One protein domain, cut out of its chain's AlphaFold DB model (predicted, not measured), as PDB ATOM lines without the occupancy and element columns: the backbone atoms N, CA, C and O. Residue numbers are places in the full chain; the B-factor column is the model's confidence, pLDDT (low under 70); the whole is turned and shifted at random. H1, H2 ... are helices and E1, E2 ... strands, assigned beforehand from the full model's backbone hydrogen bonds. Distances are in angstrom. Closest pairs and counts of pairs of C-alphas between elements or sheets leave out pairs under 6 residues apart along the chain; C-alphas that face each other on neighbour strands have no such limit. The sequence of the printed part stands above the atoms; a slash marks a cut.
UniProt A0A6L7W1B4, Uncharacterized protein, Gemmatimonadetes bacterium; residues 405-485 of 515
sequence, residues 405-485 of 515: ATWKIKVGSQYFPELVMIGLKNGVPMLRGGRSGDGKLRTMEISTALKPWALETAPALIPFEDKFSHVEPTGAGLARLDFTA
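AT A GLANCE: This is residues 405 to 485 of the 515 residues of an uncharacterized protein of Gemmatimonadetes bacterium (UniProt A0A6L7W1B4). A small twisted three-strand sheet has H2 packed across one face, H1 and H3 near opposite ends of H2, and a long loop, residues 426 to 443, reaching away. The 81 printed residues run E1 H1 H2 H3 E2 E3, mixed class, mixed sheet E2 E1 E3. The whole is compact, radius of gyration of the C-alphas 13.0 A, spanning 40 by 25 by 25 A.

IN THESE COORDINATES: E1, residues 406 to 412, begins at C-alpha (21.927, 16.122, 22.736) and spans 19.9 A. H1 is 413 to 425, H2 444 to 457, 19.7 A, H3 459 to 467, E2 468 to 474. E3, 480 to 484, ends at (17.673, 17.156, 19.483).

HOW THE PARTS SIT: E1 is parallel to E2 (N 472 and O 409, 2.7 A) and antiparallel to E3 (N 408 and O 482, 2.8 A). H2 runs across E2, 83 degrees on the local plane; their closest C-alphas, Ser 447 and His 470, are 5.1 A apart. H1 touches H2 with residues 419 to 423 alone, closest C-alphas Gly 423 and Ile 446, 6.3 A. O i to N i+4 pairs within hydrogen-bond range: H1 7 of 9, H2 8 of 10, H3 1 of 5, against 4 of 6 for i+3.

THE WHOLE: The printed part has no cut. H1 to H2 is a long link. pLDDT is under 70 in 33 residues, among them 426 to 446.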
ATOM      1  N   ALA A 405      18.836  18.396  24.390       95.75
ATOM      2  CA  ALA A 405      19.107  17.163  25.121       95.75
ATOM      3  C   ALA A 405      20.425  16.540  24.649       95.75
ATOM      4  O   ALA A 405      21.224  16.078  25.457       95.75
ATOM      5  N   THR A 406      20.666  16.555  23.337       95.62
ATOM      6  CA  THR A 406      21.927  16.122  22.736       95.62
ATOM      7  C   THR A 406      22.144  16.801  21.391       95.62
ATOM      8  O   THR A 406      21.183  17.224  20.746       95.62
ATOM      9  N   TRP A 407      23.392  16.869  20.939       95.44
ATOM     10  CA  TRP A 407      23.716  17.211  19.559       95.44
ATOM     11  C   TRP A 407      24.827  16.322  18.995       95.44
ATOM     12  O   TRP A 407      25.561  15.656  19.732       95.44
ATOM     13  N   LYS A 408      24.898  16.247  17.665       91.75
ATOM     14  CA  LYS A 408      25.806  15.379  16.908       91.75
ATOM     15  C   LYS A 408      26.201  15.998  15.572       91.75
ATOM     16  O   LYS A 408      25.536  16.901  15.067       91.75
ATOM     17  N   ILE A 409      27.263  15.459  14.980       88.06
ATOM     18  CA  ILE A 409      27.701  15.793  13.619       88.06
ATOM     19  C   ILE A 409      27.220  14.684  12.682       88.06
ATOM     20  O   ILE A 409      27.559  13.524  12.888       88.06
ATOM     21  N   LYS A 410      26.465  15.007  11.636       85.94
ATOM     22  CA  LYS A 410      26.066  14.068  10.578       85.94
ATOM     23  C   LYS A 410      27.013  14.202   9.392       85.94
ATOM     24  O   LYS A 410      27.164  15.301   8.876       85.94
ATOM     25  N   VAL A 411      27.612  13.107   8.925       77.62
ATOM     26  CA  VAL A 411      28.514  13.090   7.752       77.62
ATOM     27  C   VAL A 411      28.058  12.023   6.770       77.62
ATOM     28  O   VAL A 411      27.566  10.984   7.188       77.62
ATOM     29  N   GLY A 412      28.247  12.227   5.470       73.06
ATOM     30  CA  GLY A 412      28.063  11.184   4.464       73.06
ATOM     31  C   GLY A 412      28.873   9.926   4.716       73.06
ATOM     32  O   GLY A 412      30.085   9.977   4.901       73.06
ATOM     33  N   SER A 413      28.207   8.781   4.642       70.50
ATOM     34  CA  SER A 413      28.784   7.449   4.782       70.50
ATOM     35  C   SER A 413      29.874   7.198   3.748       70.50
ATOM     36  O   SER A 413      30.852   6.525   4.053       70.50
ATOM     37  N   GLN A 414      29.741   7.803   2.565       68.31
ATOM     38  CA  GLN A 414      30.743   7.776   1.504       68.31
ATOM     39  C   GLN A 414      32.046   8.505   1.857       68.31
ATOM     40  O   GLN A 414      33.054   8.180   1.258       68.31
ATOM     41  N   TYR A 415      32.022   9.446   2.809       69.88
ATOM     42  CA  TYR A 415      33.198  10.195   3.279       69.88
ATOM     43  C   TYR A 415      33.727   9.687   4.624       69.88
ATOM     44  O   TYR A 415      34.727  10.181   5.150       69.88
ATOM     45  N   PHE A 416      33.020   8.737   5.238       70.44
ATOM     46  CA  PHE A 416      33.394   8.211   6.540       70.44
ATOM     47  C   PHE A 416      34.748   7.474   6.514       70.44
ATOM     48  O   PHE A 416      35.538   7.694   7.435       70.44
ATOM     49  N   PRO A 417      35.087   6.659   5.489       70.56
ATOM     50  CA  PRO A 417      36.425   6.077   5.369       70.56
ATOM     51  C   PRO A 417      37.538   7.132   5.311       70.56
ATOM     52  O   PRO A 417      38.557   6.990   5.986       70.56
ATOM     53  N   GLU A 418      37.340   8.210   4.556       68.75
ATOM     54  CA  GLU A 418      38.288   9.313   4.413       68.75
ATOM     55  C   GLU A 418      38.481  10.051   5.737       68.75
ATOM     56  O   GLU A 418      39.621  10.301   6.128       68.75
ATOM     57  N   LEU A 419      37.397  10.332   6.471       70.75
ATOM     58  CA  LEU A 419      37.478  10.922   7.810       70.75
ATOM     59  C   LEU A 419      38.289  10.054   8.776       70.75
ATOM     60  O   LEU A 419      39.107  10.581   9.529       70.75
ATOM     61  N   VAL A 420      38.113   8.731   8.733       68.62
ATOM     62  CA  VAL A 420      38.903   7.797   9.551       68.62
ATOM     63  C   VAL A 420      40.385   7.871   9.178       68.62
ATOM     64  O   VAL A 420      41.239   7.956  10.062       68.62
ATOM     65  N   MET A 421      40.708   7.888   7.882       68.88
ATOM     66  CA  MET A 421      42.094   7.994   7.411       68.88
ATOM     67  C   MET A 421      42.742   9.328   7.793       68.88
ATOM     68  O   MET A 421      43.918   9.354   8.157       68.88
ATOM     69  N   ILE A 422      41.992  10.431   7.735       67.94
ATOM     70  CA  ILE A 422      42.446  11.749   8.192       67.94
ATOM     71  C   ILE A 422      42.670  11.734   9.707       67.94
ATOM     72  O   ILE A 422      43.712  12.203  10.157       67.94
ATOM     73  N   GLY A 423      41.758  11.154  10.492       65.94
ATOM     74  CA  GLY A 423      41.927  11.003  11.940       65.94
ATOM     75  C   GLY A 423      43.216  10.257  12.298       65.94
ATOM     76  O   GLY A 423      44.009  10.751  13.094       65.94
ATOM     77  N   LEU A 424      43.486   9.128  11.632       65.88
ATOM     78  CA  LEU A 424      44.731   8.368  11.809       65.88
ATOM     79  C   LEU A 424      45.982   9.192  11.469       65.88
ATOM     80  O   LEU A 424      46.955   9.162  12.220       65.88
ATOM     81  N   LYS A 425      45.962   9.950  10.361       70.88
ATOM     82  CA  LYS A 425      47.075  10.841   9.978       70.88
ATOM     83  C   LYS A 425      47.323  11.949  11.000       70.88
ATOM     84  O   LYS A 425      48.467  12.344  11.186       70.88
ATOM     85  N   ASN A 426      46.271  12.423  11.661       64.19
ATOM     86  CA  ASN A 426      46.348  13.449  12.700       64.19
ATOM     87  C   ASN A 426      46.605  12.870  14.102       64.19
ATOM     88  O   ASN A 426      46.431  13.567  15.096       64.19
ATOM     89  N   GLY A 427      47.008  11.598  14.201       61.28
ATOM     90  CA  GLY A 427      47.382  10.983  15.473       61.28
ATOM     91  C   GLY A 427      46.207  10.707  16.409       61.28
ATOM     92  O   GLY A 427      46.431  10.477  17.594       61.28
ATOM     93  N   VAL A 428      44.967  10.705  15.904       64.50
ATOM     94  CA  VAL A 428      43.791  10.317  16.688       64.50
ATOM     95  C   VAL A 428      43.865   8.800  16.928       64.50
ATOM     96  O   VAL A 428      43.781   8.033  15.960       64.50
ATOM     97  N   PRO A 429      44.058   8.336  18.178       56.66
ATOM     98  CA  PRO A 429      44.112   6.911  18.474       56.66
ATOM     99  C   PRO A 429      42.750   6.282  18.169       56.66
ATOM    100  O   PRO A 429      41.718   6.875  18.451       56.66
ATOM    101  N   MET A 430      42.742   5.095  17.562       59.91
ATOM    102  CA  MET A 430      41.507   4.391  17.200       59.91
ATOM    103  C   MET A 430      41.440   3.067  17.953       59.91
ATOM    104  O   MET A 430      42.290   2.193  17.744       59.91
ATOM    105  N   LEU A 431      40.411   2.871  18.776       52.41
ATOM    106  CA  LEU A 431      40.152   1.570  19.388       52.41
ATOM    107  C   LEU A 431      39.705   0.549  18.321       52.41
ATOM    108  O   LEU A 431      38.662   0.676  17.671       52.41
ATOM    109  N   ARG A 432      40.506  -0.508  18.123       51.34
ATOM    110  CA  ARG A 432      40.119  -1.659  17.290       51.34
ATOM    111  C   ARG A 432      39.147  -2.550  18.064       51.34
ATOM    112  O   ARG A 432      39.508  -3.132  19.082       51.34
ATOM    113  N   GLY A 433      37.932  -2.705  17.543       44.41
ATOM    114  CA  GLY A 433      36.971  -3.686  18.044       44.41
ATOM    115  C   GLY A 433      37.270  -5.105  17.547       44.41
ATOM    116  O   GLY A 433      37.198  -5.357  16.346       44.41
ATOM    117  N   GLY A 434      37.536  -6.025  18.483       46.59
ATOM    118  CA  GLY A 434      37.449  -7.488  18.318       46.59
ATOM    119  C   GLY A 434      38.492  -8.175  17.416       46.59
ATOM    120  O   GLY A 434      39.140  -7.559  16.577       46.59
ATOM    121  N   ARG A 435      38.626  -9.504  17.569       40.50
ATOM    122  CA  ARG A 435      39.498 -10.368  16.736       40.50
ATOM    123  C   ARG A 435      38.965 -10.600  15.308       40.50
ATOM    124  O   ARG A 435      39.710 -11.088  14.470       40.50
ATOM    125  N   SER A 436      37.711 -10.230  15.035       43.91
ATOM    126  CA  SER A 436      36.991 -10.482  13.772       43.91
ATOM    127  C   SER A 436      36.350  -9.236  13.132       43.91
ATOM    128  O   SER A 436      35.651  -9.363  12.140       43.91
ATOM    129  N   GLY A 437      36.611  -8.019  13.630       40.22
ATOM    130  CA  GLY A 437      36.271  -6.776  12.913       40.22
ATOM    131  C   GLY A 437      34.811  -6.290  12.957       40.22
ATOM    132  O   GLY A 437      34.540  -5.226  12.402       40.22
ATOM    133  N   ASP A 438      33.905  -6.974  13.661       36.84
ATOM    134  CA  ASP A 438      32.456  -6.682  13.645       36.84
ATOM    135  C   ASP A 438      31.940  -5.700  14.726       36.84
ATOM    136  O   ASP A 438      30.742  -5.620  14.990       36.84
ATOM    137  N   GLY A 439      32.801  -4.885  15.349       41.66
ATOM    138  CA  GLY A 439      32.382  -3.915  16.378       41.66
ATOM    139  C   GLY A 439      32.826  -2.478  16.099       41.66
ATOM    140  O   GLY A 439      34.024  -2.192  16.074       41.66
ATOM    141  N   LYS A 440      31.873  -1.546  15.934       47.62
ATOM    142  CA  LYS A 440      32.108  -0.094  15.783       47.62
ATOM    143  C   LYS A 440      32.624   0.536  17.091       47.62
ATOM    144  O   LYS A 440      31.863   1.146  17.826       47.62
ATOM    145  N   LEU A 441      33.925   0.430  17.346       48.25
ATOM    146  CA  LEU A 441      34.656   1.225  18.352       48.25
ATOM    147  C   LEU A 441      35.425   2.406  17.722       48.25
ATOM    148  O   LEU A 441      36.211   3.061  18.383       48.25
ATOM    149  N   ARG A 442      35.176   2.691  16.434       54.19
ATOM    150  CA  ARG A 442      35.932   3.648  15.600       54.19
ATOM    151  C   ARG A 442      35.468   5.112  15.715       54.19
ATOM    152  O   ARG A 442      35.948   5.949  14.963       54.19
ATOM    153  N   THR A 443      34.456   5.405  16.533       59.75
ATOM    154  CA  THR A 443      33.681   6.657  16.440       59.75
ATOM    155  C   THR A 443      33.957   7.665  17.549       59.75
ATOM    156  O   THR A 443      33.750   8.848  17.298       59.75
ATOM    157  N   MET A 444      34.411   7.268  18.744       61.59
ATOM    158  CA  MET A 444      34.517   8.208  19.874       61.59
ATOM    159  C   MET A 444      35.652   9.216  19.689       61.59
ATOM    160  O   MET A 444      35.436  10.410  19.853       61.59
ATOM    161  N   GLU A 445      36.832   8.774  19.268       66.50
ATOM    162  CA  GLU A 445      38.012   9.634  19.157       66.50
ATOM    163  C   GLU A 445      37.904  10.594  17.965       66.50
ATOM    164  O   GLU A 445      38.242  11.770  18.086       66.50
ATOM    165  N   ILE A 446      37.324  10.137  16.847       69.31
ATOM    166  CA  ILE A 446      36.938  11.010  15.723       69.31
ATOM    167  C   ILE A 446      35.895  12.035  16.175       69.31
ATOM    168  O   ILE A 446      35.979  13.201  15.796       69.31
ATOM    169  N   SER A 447      34.926  11.622  16.998       72.31
ATOM    170  CA  SER A 447      33.913  12.542  17.525       72.31
ATOM    171  C   SER A 447      34.545  13.626  18.395       72.31
ATOM    172  O   SER A 447      34.251  14.800  18.197       72.31
ATOM    173  N   THR A 448      35.466  13.260  19.289       73.44
ATOM    174  CA  THR A 448      36.205  14.222  20.119       73.44
ATOM    175  C   THR A 448      37.076  15.153  19.276       73.44
ATOM    176  O   THR A 448      37.123  16.347  19.551       73.44
ATOM    177  N   ALA A 449      37.721  14.645  18.222       77.06
ATOM    178  CA  ALA A 449      38.570  15.448  17.342       77.06
ATOM    179  C   ALA A 449      37.780  16.439  16.467       77.06
ATOM    180  O   ALA A 449      38.276  17.522  16.170       77.06
ATOM    181  N   LEU A 450      36.555  16.091  16.058       80.69
ATOM    182  CA  LEU A 450      35.709  16.961  15.231       80.69
ATOM    183  C   LEU A 450      34.868  17.950  16.045       80.69
ATOM    184  O   LEU A 450      34.347  18.914  15.485       80.69
ATOM    185  N   LYS A 451      34.739  17.742  17.358       87.62
ATOM    186  CA  LYS A 451      33.965  18.619  18.239       87.62
ATOM    187  C   LYS A 451      34.469  20.077  18.233       87.62
ATOM    188  O   LYS A 451      33.623  20.948  18.041       87.62
ATOM    189  N   PRO A 452      35.781  20.385  18.358       89.44
ATOM    190  CA  PRO A 452      36.269  21.765  18.268       89.44
ATOM    191  C   PRO A 452      35.916  22.439  16.939       89.44
ATOM    192  O   PRO A 452      35.403  23.552  16.941       89.44
ATOM    193  N   TRP A 453      36.098  21.733  15.817       87.00
ATOM    194  CA  TRP A 453      35.712  22.227  14.490       87.00
ATOM    195  C   TRP A 453      34.212  22.542  14.406       87.00
ATOM    196  O   TRP A 453      33.816  23.575  13.867       87.00
ATOM    197  N   ALA A 454      33.365  21.668  14.957       87.44
ATOM    198  CA  ALA A 454      31.922  21.883  14.969       87.44
ATOM    199  C   ALA A 454      31.522  23.106  15.807       87.44
ATOM    200  O   ALA A 454      30.627  23.841  15.398       87.44
ATOM    201  N   LEU A 455      32.188  23.344  16.941       92.12
ATOM    202  CA  LEU A 455      31.944  24.509  17.800       92.12
ATOM    203  C   LEU A 455      32.478  25.817  17.199       92.12
ATOM    204  O   LEU A 455      31.864  26.860  17.390       92.12
ATOM    205  N   GLU A 456      33.575  25.764  16.441       90.06
ATOM    206  CA  GLU A 456      34.062  26.900  15.649       90.06
ATOM    207  C   GLU A 456      33.095  27.233  14.504       90.06
ATOM    208  O   GLU A 456      32.788  28.396  14.255       90.06
ATOM    209  N   THR A 457      32.565  26.201  13.840       85.56
ATOM    210  CA  THR A 457      31.619  26.351  12.724       85.56
ATOM    211  C   THR A 457      30.240  26.811  13.197       85.56
ATOM    212  O   THR A 457      29.588  27.599  12.512       85.56
ATOM    213  N   ALA A 458      29.782  26.337  14.360       91.25
ATOM    214  CA  ALA A 458      28.520  26.742  14.968       91.25
ATOM    215  C   ALA A 458      28.675  27.119  16.447       91.25
ATOM    216  O   ALA A 458      28.317  26.336  17.340       91.25
ATOM    217  N   PRO A 459      29.135  28.353  16.720       94.81
ATOM    218  CA  PRO A 459      29.265  28.877  18.075       94.81
ATOM    219  C   PRO A 459      27.977  28.814  18.907       94.81
ATOM    220  O   PRO A 459      28.045  28.747  20.134       94.81
ATOM    221  N   ALA A 460      26.799  28.764  18.273       95.31
ATOM    222  CA  ALA A 460      25.514  28.600  18.957       95.31
ATOM    223  C   ALA A 460      25.425  27.327  19.830       95.31
ATOM    224  O   ALA A 460      24.617  27.266  20.757       95.31
ATOM    225  N   LEU A 461      26.263  26.316  19.564       95.88
ATOM    226  CA  LEU A 461      26.321  25.066  20.329       95.88
ATOM    227  C   LEU A 461      27.335  25.081  21.482       95.88
ATOM    228  O   LEU A 461      27.298  24.170  22.308       95.88
ATOM    229  N   ILE A 462      28.186  26.111  21.597       96.25
ATOM    230  CA  ILE A 462      29.148  26.262  22.708       96.25
ATOM    231  C   ILE A 462      28.466  26.136  24.079       96.25
ATOM    232  O   ILE A 462      28.969  25.395  24.924       96.25
ATOM    233  N   PRO A 463      27.292  26.753  24.332       96.25
ATOM    234  CA  PRO A 463      26.628  26.621  25.626       96.25
ATOM    235  C   PRO A 463      26.114  25.213  25.953       96.25
ATOM    236  O   PRO A 463      25.649  24.998  27.068       96.25
ATOM    237  N   PHE A 464      26.140  24.296  24.983       96.06
ATOM    238  CA  PHE A 464      25.681  22.911  25.089       96.06
ATOM    239  C   PHE A 464      26.818  21.933  24.789       96.06
ATOM    240  O   PHE A 464      26.580  20.799  24.370       96.06
ATOM    241  N   GLU A 465      28.064  22.379  24.941       95.06
ATOM    242  CA  GLU A 465      29.260  21.617  24.618       95.06
ATOM    243  C   GLU A 465      29.285  20.228  25.297       95.06
ATOM    244  O   GLU A 465      29.740  19.240  24.709       95.06
ATOM    245  N   ASP A 466      28.791  20.150  26.529       94.19
ATOM    246  CA  ASP A 466      28.681  18.945  27.355       94.19
ATOM    247  C   ASP A 466      27.641  17.939  26.832       94.19
ATOM    248  O   ASP A 466      27.705  16.755  27.152       94.19
ATOM    249  N   LYS A 467      26.716  18.389  25.977       94.50
ATOM    250  CA  LYS A 467      25.640  17.576  25.387       94.50
ATOM    251  C   LYS A 467      26.006  16.962  24.036       94.50
ATOM    252  O   LYS A 467      25.160  16.333  23.385       94.50
ATOM    253  N   PHE A 468      27.250  17.142  23.598       93.38
ATOM    254  CA  PHE A 468      27.766  16.487  22.404       93.38
ATOM    255  C   PHE A 468      27.761  14.965  22.574       93.38
ATOM    256  O   PHE A 468      28.287  14.444  23.553       93.38
ATOM    257  N   SER A 469      27.196  14.250  21.603       89.19
ATOM    258  CA  SER A 469      27.151  12.785  21.632       89.19
ATOM    259  C   SER A 469      28.217  12.135  20.754       89.19
ATOM    260  O   SER A 469      29.060  11.403  21.264       89.19
ATOM    261  N   HIS A 470      28.156  12.328  19.432       86.50
ATOM    262  CA  HIS A 470      28.979  11.585  18.474       86.50
ATOM    263  C   HIS A 470      28.936  12.174  17.055       86.50
ATOM    264  O   HIS A 470      28.194  13.111  16.755       86.50
ATOM    265  N   VAL A 471      29.711  11.564  16.158       83.31
ATOM    266  CA  VAL A 471      29.618  11.705  14.703       83.31
ATOM    267  C   VAL A 471      28.814  10.534  14.134       83.31
ATOM    268  O   VAL A 471      29.161   9.368  14.330       83.31
ATOM    269  N   GLU A 472      27.746  10.839  13.408       81.56
ATOM    270  CA  GLU A 472      26.833   9.890  12.780       81.56
ATOM    271  C   GLU A 472      27.080   9.814  11.260       81.56
ATOM    272  O   GLU A 472      26.862  10.795  10.542       81.56
ATOM    273  N   PRO A 473      27.481   8.647  10.728       72.12
ATOM    274  CA  PRO A 473      27.491   8.404   9.290       72.12
ATOM    275  C   PRO A 473      26.054   8.286   8.759       72.12
ATOM    276  O   PRO A 473      25.285   7.429   9.193       72.12
ATOM    277  N   THR A 474      25.699   9.114   7.785       71.75
ATOM    278  CA  THR A 474      24.374   9.231   7.157       71.75
ATOM    279  C   THR A 474      24.496   9.164   5.633       71.75
ATOM    280  O   THR A 474      25.590   9.115   5.096       71.75
ATOM    281  N   GLY A 475      23.393   9.181   4.886       60.03
ATOM    282  CA  GLY A 475      23.453   9.317   3.422       60.03
ATOM    283  C   GLY A 475      23.757  10.740   2.917       60.03
ATOM    284  O   GLY A 475      23.726  10.956   1.710       60.03
ATOM    285  N   ALA A 476      23.974  11.721   3.803       55.25
ATOM    286  CA  ALA A 476      24.088  13.133   3.428       55.25
ATOM    287  C   ALA A 476      25.449  13.456   2.791       55.25
ATOM    288  O   ALA A 476      26.478  13.077   3.319       55.25
ATOM    289  N   GLY A 477      25.497  14.200   1.685       59.75
ATOM    290  CA  GLY A 477      26.769  14.508   1.011       59.75
ATOM    291  C   GLY A 477      27.706  15.467   1.766       59.75
ATOM    292  O   GLY A 477      28.882  15.545   1.443       59.75
ATOM    293  N   LEU A 478      27.218  16.208   2.761       69.94
ATOM    294  CA  LEU A 478      27.981  17.242   3.467       69.94
ATOM    295  C   LEU A 478      27.820  17.095   4.973       69.94
ATOM    296  O   LEU A 478      26.782  16.616   5.435       69.94
ATOM    297  N   ALA A 479      28.841  17.515   5.722       77.81
ATOM    298  CA  ALA A 479      28.781  17.534   7.174       77.81
ATOM    299  C   ALA A 479      27.720  18.542   7.646       77.81
ATOM    300  O   ALA A 479      27.678  19.676   7.170       77.81
ATOM    301  N   ARG A 480      26.851  18.119   8.562       85.88
ATOM    302  CA  ARG A 480      25.787  18.942   9.151       85.88
ATOM    303  C   ARG A 480      25.766  18.762  10.659       85.88
ATOM    304  O   ARG A 480      26.158  17.711  11.162       85.88
ATOM    305  N   LEU A 481      25.269  19.759  11.370       90.62
ATOM    306  CA  LEU A 481      25.081  19.708  12.813       90.62
ATOM    307  C   LEU A 481      23.609  19.454  13.106       90.62
ATOM    308  O   LEU A 481      22.733  20.028  12.465       90.62
ATOM    309  N   ASP A 482      23.345  18.551  14.040       93.00
ATOM    310  CA  ASP A 482      22.000  18.119  14.399       93.00
ATOM    311  C   ASP A 482      21.859  18.143  15.911       93.00
ATOM    312  O   ASP A 482      22.534  17.381  16.604       93.00
ATOM    313  N   PHE A 483      20.981  19.001  16.421       96.06
ATOM    314  CA  PHE A 483      20.598  18.958  17.826       96.06
ATOM    315  C   PHE A 483      19.202  18.364  17.968       96.06
ATOM    316  O   PHE A 483      18.355  18.473  17.083       96.06
ATOM    317  N   THR A 484      18.964  17.717  19.101       96.38
ATOM    318  CA  THR A 484      17.673  17.156  19.483       96.38
ATOM    319  C   THR A 484      17.318  17.653  20.875       96.38
ATOM    320  O   THR A 484      18.119  17.554  21.804       96.38
ATOM    321  N   ALA A 485      16.105  18.169  21.023       95.56
ATOM    322  CA  ALA A 485      15.492  18.505  22.295       95.56
ATOM    323  C   ALA A 485      14.614  17.350  22.799       95.56
ATOM    324  O   ALA A 485      14.319  16.393  22.076       95.56
TER     325      ALA A 485